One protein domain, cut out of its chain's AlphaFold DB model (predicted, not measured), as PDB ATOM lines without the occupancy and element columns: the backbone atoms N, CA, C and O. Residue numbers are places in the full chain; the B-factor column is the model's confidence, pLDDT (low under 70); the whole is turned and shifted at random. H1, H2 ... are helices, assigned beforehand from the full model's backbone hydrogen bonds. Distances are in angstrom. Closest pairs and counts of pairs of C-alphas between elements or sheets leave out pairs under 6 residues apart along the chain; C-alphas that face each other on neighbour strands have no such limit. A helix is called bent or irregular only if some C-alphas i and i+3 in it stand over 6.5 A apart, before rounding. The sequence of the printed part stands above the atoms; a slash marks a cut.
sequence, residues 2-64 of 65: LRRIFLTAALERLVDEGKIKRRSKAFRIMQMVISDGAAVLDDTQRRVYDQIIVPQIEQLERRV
ATOM      1  N   LEU A   2     -33.552  53.862 -15.958       63.94
ATOM      2  CA  LEU A   2     -33.329  52.585 -15.240       63.94
ATOM      3  C   LEU A   2     -34.396  52.224 -14.184       63.94
ATOM      4  O   LEU A   2     -34.888  51.101 -14.175       63.94
ATOM      5  N   ARG A   3     -34.827  53.186 -13.352       73.56
ATOM      6  CA  ARG A   3     -35.823  52.946 -12.287       73.56
ATOM      7  C   ARG A   3     -37.180  52.449 -12.805       73.56
ATOM      8  O   ARG A   3     -37.815  51.631 -12.153       73.56
ATOM      9  N   ARG A   4     -37.625  52.918 -13.977       77.38
ATOM     10  CA  ARG A   4     -38.919  52.527 -14.567       77.38
ATOM     11  C   ARG A   4     -38.882  51.099 -15.109       77.38
ATOM     12  O   ARG A   4     -39.821  50.340 -14.888       77.38
ATOM     13  N   ILE A   5     -37.786  50.742 -15.781       81.38
ATOM     14  CA  ILE A   5     -37.552  49.389 -16.305       81.38
ATOM     15  C   ILE A   5     -37.516  48.393 -15.144       81.38
ATOM     16  O   ILE A   5     -38.233  47.397 -15.167       81.38
ATOM     17  N   PHE A   6     -36.770  48.723 -14.088       89.38
ATOM     18  CA  PHE A   6     -36.696  47.911 -12.877       89.38
ATOM     19  C   PHE A   6     -38.074  47.676 -12.235       89.38
ATOM     20  O   PHE A   6     -38.464  46.532 -12.017       89.38
ATOM     21  N   LEU A   7     -38.850  48.738 -11.986       91.88
ATOM     22  CA  LEU A   7     -40.170  48.611 -11.354       91.88
ATOM     23  C   LEU A   7     -41.177  47.843 -12.221       91.88
ATOM     24  O   LEU A   7     -42.044  47.159 -11.683       91.88
ATOM     25  N   THR A   8     -41.052  47.932 -13.546       94.31
ATOM     26  CA  THR A   8     -41.890  47.164 -14.479       94.31
ATOM     27  C   THR A   8     -41.576  45.672 -14.381       94.31
ATOM     28  O   THR A   8     -42.486  44.882 -14.147       94.31
ATOM     29  N   ALA A   9     -40.295  45.296 -14.438       94.75
ATOM     30  CA  ALA A   9     -39.869  43.904 -14.282       94.75
ATOM     31  C   ALA A   9     -40.210  43.337 -12.890       94.75
ATOM     32  O   ALA A   9     -40.625  42.185 -12.759       94.75
ATOM     33  N   ALA A  10     -40.083  44.154 -11.839       94.12
ATOM     34  CA  ALA A  10     -40.489  43.776 -10.491       94.12
ATOM     35  C   ALA A  10     -42.003  43.524 -10.408       94.12
ATOM     36  O   ALA A  10     -42.423  42.527  -9.825       94.12
ATOM     37  N   LEU A  11     -42.830  44.383 -11.021       95.69
ATOM     38  CA  LEU A  11     -44.280  44.182 -11.068       95.69
ATOM     39  C   LEU A  11     -44.653  42.885 -11.790       95.69
ATOM     40  O   LEU A  11     -45.504  42.151 -11.293       95.69
ATOM     41  N   GLU A  12     -44.033  42.606 -12.936       95.31
ATOM     42  CA  GLU A  12     -44.268  41.373 -13.696       95.31
ATOM     43  C   GLU A  12     -43.960  40.139 -12.847       95.31
ATOM     44  O   GLU A  12     -44.830  39.289 -12.670       95.31
ATOM     45  N   ARG A  13     -42.796  40.105 -12.186       94.44
ATOM     46  CA  ARG A  13     -42.438  39.009 -11.274       94.44
ATOM     47  C   ARG A  13     -43.395  38.865 -10.097       94.44
ATOM     48  O   ARG A  13     -43.788  37.751  -9.772       94.44
ATOM     49  N   LEU A  14     -43.802  39.964  -9.459       94.38
ATOM     50  CA  LEU A  14     -44.773  39.906  -8.359       94.38
ATOM     51  C   LEU A  14     -46.130  39.364  -8.820       94.38
ATOM     52  O   LEU A  14     -46.834  38.725  -8.035       94.38
ATOM     53  N   VAL A  15     -46.513  39.618 -10.072       96.12
ATOM     54  CA  VAL A  15     -47.726  39.051 -10.666       96.12
ATOM     55  C   VAL A  15     -47.556  37.562 -10.949       96.12
ATOM     56  O   VAL A  15     -48.443  36.787 -10.589       96.12
ATOM     57  N   ASP A  16     -46.428  37.163 -11.527       95.31
ATOM     58  CA  ASP A  16     -46.140  35.768 -11.869       95.31
ATOM     59  C   ASP A  16     -45.996  34.883 -10.620       95.31
ATOM     60  O   ASP A  16     -46.506  33.766 -10.589       95.31
ATOM     61  N   GLU A  17     -45.410  35.404  -9.535       93.81
ATOM     62  CA  GLU A  17     -45.357  34.732  -8.227       93.81
ATOM     63  C   GLU A  17     -46.697  34.766  -7.460       93.81
ATOM     64  O   GLU A  17     -46.792  34.276  -6.332       93.81
ATOM     65  N   GLY A  18     -47.741  35.387  -8.021       93.25
ATOM     66  CA  GLY A  18     -49.059  35.510  -7.393       93.25
ATOM     67  C   GLY A  18     -49.109  36.447  -6.178       93.25
ATOM     68  O   GLY A  18     -50.138  36.520  -5.501       93.25
ATOM     69  N   LYS A  19     -48.028  37.187  -5.903       92.38
ATOM     70  CA  LYS A  19     -47.918  38.157  -4.800       92.38
ATOM     71  C   LYS A  19     -48.792  39.390  -5.036       92.38
ATOM     72  O   LYS A  19     -49.402  39.911  -4.105       92.38
ATOM     73  N   ILE A  20     -48.919  39.814  -6.294       94.38
ATOM     74  CA  ILE A  20     -49.811  40.894  -6.722       94.38
ATOM     75  C   ILE A  20     -50.782  40.372  -7.782       94.38
ATOM     76  O   ILE A  20     -50.396  39.887  -8.836       94.38
ATOM     77  N   LYS A  21     -52.088  40.544  -7.563       94.62
ATOM     78  CA  LYS A  21     -53.098  40.234  -8.592       94.62
ATOM     79  C   LYS A  21     -53.267  41.418  -9.546       94.62
ATOM     80  O   LYS A  21     -53.397  42.546  -9.074       94.62
ATOM     81  N   ARG A  22     -53.412  41.183 -10.859       93.44
ATOM     82  CA  ARG A  22     -53.609  42.244 -11.882       93.44
ATOM     83  C   ARG A  22     -54.788  43.194 -11.610       93.44
ATOM     84  O   ARG A  22     -54.763  44.349 -12.009       93.44
ATOM     85  N   ARG A  23     -55.831  42.727 -10.912       93.44
ATOM     86  CA  ARG A  23     -57.006  43.544 -10.535       93.44
ATOM     87  C   ARG A  23     -56.899  44.182  -9.143       93.44
ATOM     88  O   ARG A  23     -57.834  44.847  -8.709       93.44
ATOM     89  N   SER A  24     -55.800  43.956  -8.426       94.88
ATOM     90  CA  SER A  24     -55.622  44.446  -7.057       94.88
ATOM     91  C   SER A  24     -55.291  45.937  -7.010       94.88
ATOM     92  O   SER A  24     -54.754  46.514  -7.958       94.88
ATOM     93  N   LYS A  25     -55.552  46.555  -5.853       94.50
ATOM     94  CA  LYS A  25     -55.123  47.928  -5.564       94.50
ATOM     95  C   LYS A  25     -53.600  48.082  -5.673       94.50
ATOM     96  O   LYS A  25     -53.140  49.078  -6.216       94.50
ATOM     97  N   ALA A  26     -52.831  47.081  -5.237       95.31
ATOM     98  CA  ALA A  26     -51.369  47.092  -5.322       95.31
ATOM     99  C   ALA A  26     -50.864  47.166  -6.773       95.31
ATOM    100  O   ALA A  26     -49.961  47.942  -7.071       95.31
ATOM    101  N   PHE A  27     -51.503  46.433  -7.692       96.88
ATOM    102  CA  PHE A  27     -51.175  46.505  -9.117       96.88
ATOM    103  C   PHE A  27     -51.415  47.907  -9.689       96.88
ATOM    104  O   PHE A  27     -50.565  48.440 -10.396       96.88
ATOM    105  N   ARG A  28     -52.550  48.532  -9.346       96.75
ATOM    106  CA  ARG A  28     -52.873  49.897  -9.791       96.75
ATOM    107  C   ARG A  28     -51.878  50.925  -9.255       96.75
ATOM    108  O   ARG A  28     -51.409  51.757 -10.020       96.75
ATOM    109  N   ILE A  29     -51.514  50.826  -7.976       96.94
ATOM    110  CA  ILE A  29     -50.510  51.703  -7.359       96.94
ATOM    111  C   ILE A  29     -49.161  51.553  -8.070       96.94
ATOM    112  O   ILE A  29     -48.555  52.554  -8.433       96.94
ATOM    113  N   MET A  30     -48.713  50.324  -8.347       96.19
ATOM    114  CA  MET A  30     -47.474  50.097  -9.101       96.19
ATOM    115  C   MET A  30     -47.523  50.702 -10.506       96.19
ATOM    116  O   MET A  30     -46.556  51.333 -10.921       96.19
ATOM    117  N   GLN A  31     -48.643  50.572 -11.222       96.94
ATOM    118  CA  GLN A  31     -48.822  51.192 -12.542       96.94
ATOM    119  C   GLN A  31     -48.723  52.725 -12.488       96.94
ATOM    120  O   GLN A  31     -48.056  53.316 -13.340       96.94
ATOM    121  N   MET A  32     -49.315  53.360 -11.470       96.38
ATOM    122  CA  MET A  32     -49.182  54.806 -11.244       96.38
ATOM    123  C   MET A  32     -47.725  55.191 -10.974       96.38
ATOM    124  O   MET A  32     -47.190  56.086 -11.619       96.38
ATOM    125  N   VAL A  33     -47.033  54.466 -10.090       95.69
ATOM    126  CA  VAL A  33     -45.625  54.748  -9.761       95.69
ATOM    127  C   VAL A  33     -44.698  54.553 -10.964       95.69
ATOM    128  O   VAL A  33     -43.759  55.325 -11.147       95.69
ATOM    129  N   ILE A  34     -44.944  53.536 -11.790       95.12
ATOM    130  CA  ILE A  34     -44.178  53.278 -13.016       95.12
ATOM    131  C   ILE A  34     -44.381  54.403 -14.037       95.12
ATOM    132  O   ILE A  34     -43.440  54.740 -14.759       95.12
ATOM    133  N   SER A  35     -45.591  54.951 -14.127       94.62
ATOM    134  CA  SER A  35     -45.948  55.952 -15.139       94.62
ATOM    135  C   SER A  35     -45.522  57.355 -14.721       94.62
ATOM    136  O   SER A  35     -44.809  58.017 -15.472       94.62
ATOM    137  N   ASP A  36     -45.867  57.749 -13.495       94.88
ATOM    138  CA  ASP A  36     -45.814  59.141 -13.033       94.88
ATOM    139  C   ASP A  36     -44.951  59.326 -11.769       94.88
ATOM    140  O   ASP A  36     -44.727  60.440 -11.295       94.88
ATOM    141  N   GLY A  37     -44.410  58.235 -11.218       92.81
ATOM    142  CA  GLY A  37     -43.593  58.245 -10.006       92.81
ATOM    143  C   GLY A  37     -44.404  58.186  -8.707       92.81
ATOM    144  O   GLY A  37     -45.621  58.278  -8.681       92.81
ATOM    145  N   ALA A  38     -43.722  58.025  -7.571       92.19
ATOM    146  CA  ALA A  38     -44.386  57.874  -6.266       92.19
ATOM    147  C   ALA A  38     -44.956  59.183  -5.685       92.19
ATOM    148  O   ALA A  38     -45.603  59.157  -4.638       92.19
ATOM    149  N   ALA A  39     -44.697  60.322  -6.334       93.25
ATOM    150  CA  ALA A  39     -45.184  61.630  -5.904       93.25
ATOM    151  C   ALA A  39     -46.677  61.841  -6.205       93.25
ATOM    152  O   ALA A  39     -47.300  62.670  -5.554       93.25
ATOM    153  N   VAL A  40     -47.256  61.084  -7.148       95.44
ATOM    154  CA  VAL A  40     -48.688  61.185  -7.485       95.44
ATOM    155  C   VAL A  40     -49.597  60.381  -6.553       95.44
ATOM    156  O   VAL A  40     -50.816  60.416  -6.703       95.44
ATOM    157  N   LEU A  41     -49.020  59.613  -5.625       96.44
ATOM    158  CA  LEU A  41     -49.786  58.786  -4.700       96.44
ATOM    159  C   LEU A  41     -50.401  59.641  -3.593       96.44
ATOM    160  O   LEU A  41     -49.703  60.440  -2.971       96.44
ATOM    161  N   ASP A  42     -51.679  59.402  -3.294       97.25
ATOM    162  CA  ASP A  42     -52.297  59.904  -2.062       97.25
ATOM    163  C   ASP A  42     -51.719  59.203  -0.815       97.25
ATOM    164  O   ASP A  42     -51.082  58.154  -0.918       97.25
ATOM    165  N   ASP A  43     -51.976  59.736   0.381       97.06
ATOM    166  CA  ASP A  43     -51.419  59.203   1.634       97.06
ATOM    167  C   ASP A  43     -51.753  57.723   1.880       97.06
ATOM    168  O   ASP A  43     -50.941  56.961   2.415       97.06
ATOM    169  N   THR A  44     -52.942  57.276   1.475       95.88
ATOM    170  CA  THR A  44     -53.356  55.881   1.654       95.88
ATOM    171  C   THR A  44     -52.622  54.973   0.675       95.88
ATOM    172  O   THR A  44     -52.161  53.891   1.043       95.88
ATOM    173  N   GLN A  45     -52.507  55.391  -0.583       97.06
ATOM    174  CA  GLN A  45     -51.743  54.689  -1.608       97.06
ATOM    175  C   GLN A  45     -50.260  54.657  -1.259       97.06
ATOM    176  O   GLN A  45     -49.624  53.619  -1.428       97.06
ATOM    177  N   ARG A  46     -49.733  55.754  -0.715       96.31
ATOM    178  CA  ARG A  46     -48.345  55.878  -0.292       96.31
ATOM    179  C   ARG A  46     -48.024  54.918   0.844       96.31
ATOM    180  O   ARG A  46     -47.043  54.194   0.747       96.31
ATOM    181  N   ARG A  47     -48.906  54.794   1.842       96.25
ATOM    182  CA  ARG A  47     -48.775  53.770   2.896       96.25
ATOM    183  C   ARG A  47     -48.743  52.355   2.329       96.25
ATOM    184  O   ARG A  47     -47.885  51.573   2.716       96.25
ATOM    185  N   VAL A  48     -49.638  52.022   1.395       95.75
ATOM    186  CA  VAL A  48     -49.628  50.698   0.744       95.75
ATOM    187  C   VAL A  48     -48.334  50.485  -0.042       95.75
ATOM    188  O   VAL A  48     -47.737  49.415   0.033       95.75
ATOM    189  N   TYR A  49     -47.886  51.496  -0.782       95.25
ATOM    190  CA  TYR A  49     -46.654  51.422  -1.554       95.25
ATOM    191  C   TYR A  49     -45.439  51.184  -0.649       95.25
ATOM    192  O   TYR A  49     -44.738  50.190  -0.829       95.25
ATOM    193  N   ASP A  50     -45.253  52.017   0.371       95.38
ATOM    194  CA  ASP A  50     -44.071  51.984   1.234       95.38
ATOM    195  C   ASP A  50     -44.076  50.786   2.203       95.38
ATOM    196  O   ASP A  50     -43.031  50.197   2.453       95.38
ATOM    197  N   GLN A  51     -45.237  50.380   2.735       95.81
ATOM    198  CA  GLN A  51     -45.312  49.331   3.767       95.81
ATOM    199  C   GLN A  51     -45.561  47.924   3.221       95.81
ATOM    200  O   GLN A  51     -45.305  46.947   3.919       95.81
ATOM    201  N   ILE A  52     -46.101  47.796   2.006       93.62
ATOM    202  CA  ILE A  52     -46.505  46.493   1.455       93.62
ATOM    203  C   ILE A  52     -45.744  46.185   0.174       93.62
ATOM    204  O   ILE A  52     -45.232  45.078   0.021       93.62
ATOM    205  N   ILE A  53     -45.682  47.136  -0.756       94.50
ATOM    206  CA  ILE A  53     -45.147  46.885  -2.097       94.50
ATOM    207  C   ILE A  53     -43.618  46.939  -2.098       94.50
ATOM    208  O   ILE A  53     -42.990  45.997  -2.575       94.50
ATOM    209  N   VAL A  54     -43.017  47.990  -1.531       93.81
ATOM    210  CA  VAL A  54     -41.554  48.138  -1.451       93.81
ATOM    211  C   VAL A  54     -40.896  46.925  -0.776       93.81
ATOM    212  O   VAL A  54     -40.015  46.336  -1.402       93.81
ATOM    213  N   PRO A  55     -41.367  46.428   0.389       94.50
ATOM    214  CA  PRO A  55     -40.791  45.230   1.000       94.50
ATOM    215  C   PRO A  55     -40.860  43.979   0.114       94.50
ATOM    216  O   PRO A  55     -39.955  43.151   0.149       94.50
ATOM    217  N   GLN A  56     -41.913  43.821  -0.696       93.12
ATOM    218  CA  GLN A  56     -42.016  42.694  -1.629       93.12
ATOM    219  C   GLN A  56     -41.020  42.814  -2.786       93.12
ATOM    220  O   GLN A  56     -40.445  41.810  -3.199       93.12
ATOM    221  N   ILE A  57     -40.784  44.029  -3.284       91.94
ATOM    222  CA  ILE A  57     -39.770  44.289  -4.315       91.94
ATOM    223  C   ILE A  57     -38.369  43.995  -3.762       91.94
ATOM    224  O   ILE A  57     -37.607  43.271  -4.396       91.94
ATOM    225  N   GLU A  58     -38.051  44.464  -2.555       91.12
ATOM    226  CA  GLU A  58     -36.762  44.184  -1.906       91.12
ATOM    227  C   GLU A  58     -36.544  42.687  -1.640       91.12
ATOM    228  O   GLU A  58     -35.417  42.191  -1.688       91.12
ATOM    229  N   GLN A  59     -37.612  41.944  -1.331       90.00
ATOM    230  CA  GLN A  59     -37.544  40.488  -1.197       90.00
ATOM    231  C   GLN A  59     -37.242  39.804  -2.533       90.00
ATOM    232  O   GLN A  59     -36.528  38.803  -2.542       90.00
ATOM    233  N   LEU A  60     -37.748  40.327  -3.655       85.81
ATOM    234  CA  LEU A  60     -37.392  39.816  -4.978       85.81
ATOM    235  C   LEU A  60     -35.921  40.073  -5.305       85.81
ATOM    236  O   LEU A  60     -35.256  39.166  -5.794       85.81
ATOM    237  N   GLU A  61     -35.400  41.269  -5.019       79.94
ATOM    238  CA  GLU A  61     -33.986  41.590  -5.263       79.94
ATOM    239  C   GLU A  61     -33.049  40.681  -4.463       79.94
ATOM    240  O   GLU A  61     -32.097  40.131  -5.012       79.94
ATOM    241  N   ARG A  62     -33.369  40.431  -3.188       81.44
ATOM    242  CA  ARG A  62     -32.580  39.552  -2.310       81.44
ATOM    243  C   ARG A  62     -32.531  38.084  -2.734       81.44
ATOM    244  O   ARG A  62     -31.703  37.353  -2.214       81.44
ATOM    245  N   ARG A  63     -33.422  37.631  -3.618       71.31
ATOM    246  CA  ARG A  63     -33.418  36.252  -4.142       71.31
ATOM    247  C   ARG A  63     -32.594  36.102  -5.420       71.31
ATOM    248  O   ARG A  63     -32.416  34.980  -5.884       71.31
ATOM    249  N   VAL A  64     -32.187  37.218  -6.023       62.41
ATOM    250  CA  VAL A  64     -31.488  37.264  -7.316       62.41
ATOM    251  C   VAL A  64     -30.007  37.617  -7.135       62.41
ATOM    252  O   VAL A  64     -29.211  37.279  -8.008       62.41
TER     253      VAL A  64
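What this domain is: This is residues 2 to 64 of the 65 residues of an uncharacterized protein of Kaistia soli DSM 19436 (UniProt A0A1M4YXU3). Two helices, H1 and H2, stand side by side as a helical hairpin, and the longest helix, the bent H3, crosses one face of this pair. The first arm of H3, H3a, packs on H2 and its second arm, H3b, packs on H1, each at close to a right angle. The printed part has 63 residues with three named helices, in the order H1, H2, H3, and no named strand; its class is all helix. It is compact, with a radius of gyration of the C-alphas of 10.8 A, and the C-alphas span 31 by 24 by 18 A, a rounded outline.

Where its parts are: H1 holds residues 2 to 16 and is 21.4 A long from first to last C-alpha, beginning at C-alpha 2 at (-33.329, 52.585, -15.240). H2 holds residues 25 to 36 and is 16.4 A long, with C-alpha 25 at (-55.123, 47.928, -5.564). H3, residues 43 to 61, was assigned as one helix by its hydrogen bonds but is bent: C-alphas 51 and 54 are 6.5 A apart, where about 5 A is the distance in a regular helix. Its arms are H3a, residues 43 to 51, 11.8 A long, and H3b, residues 54 to 61, 10.7 A long, which ends at C-alpha 61 at (-33.986, 41.590, -5.263); residues 52 and 53 belong to neither arm.

How they stand to each other: H1 and H2 touch and form a helical hairpin, at a shallow tilt of 19 degrees, opposite ways; their closest C-alphas are those of Arg 4 and Ile 34, 5.5 A apart. H2 touches H3a with residues 26 to 30 alone, about perpendicular at 83 degrees, and the closest C-alphas are those of Ile 29 and Gln 45, 6.6 A apart. The lines of H3a and H3b stand at a shallow tilt of 31 degrees. H3b touches H1, which meets it with residues 10 to 14 alone, about perpendicular at 88 degrees; the closest C-alphas are those of Ala 10 and Ile 57, 6.2 A apart. H1 and H3a are apart, and H2 and H3b are apart. The helix packing is mostly crossed, but only just, with 1 of the 3 touching pairs at a shallow tilt. In H1, H2, H3a and H3b every O i to N i+4 pair is within hydrogen-bond range.

The domain as a whole: The C-alphas farthest apart are those of Asp 42 and Val 64, 31.2 A, while the first and last printed C-alphas, of Leu 2 and Val 64, are 17.3 A apart. The printed part has no cut. The link from H1 to H2, 8 residues, and the link from H2 to H3, 6 residues, are both short, and no link is long. The mean pLDDT of the printed part is 91.9, and the model's confidence is under 70 at residues 2 and 64.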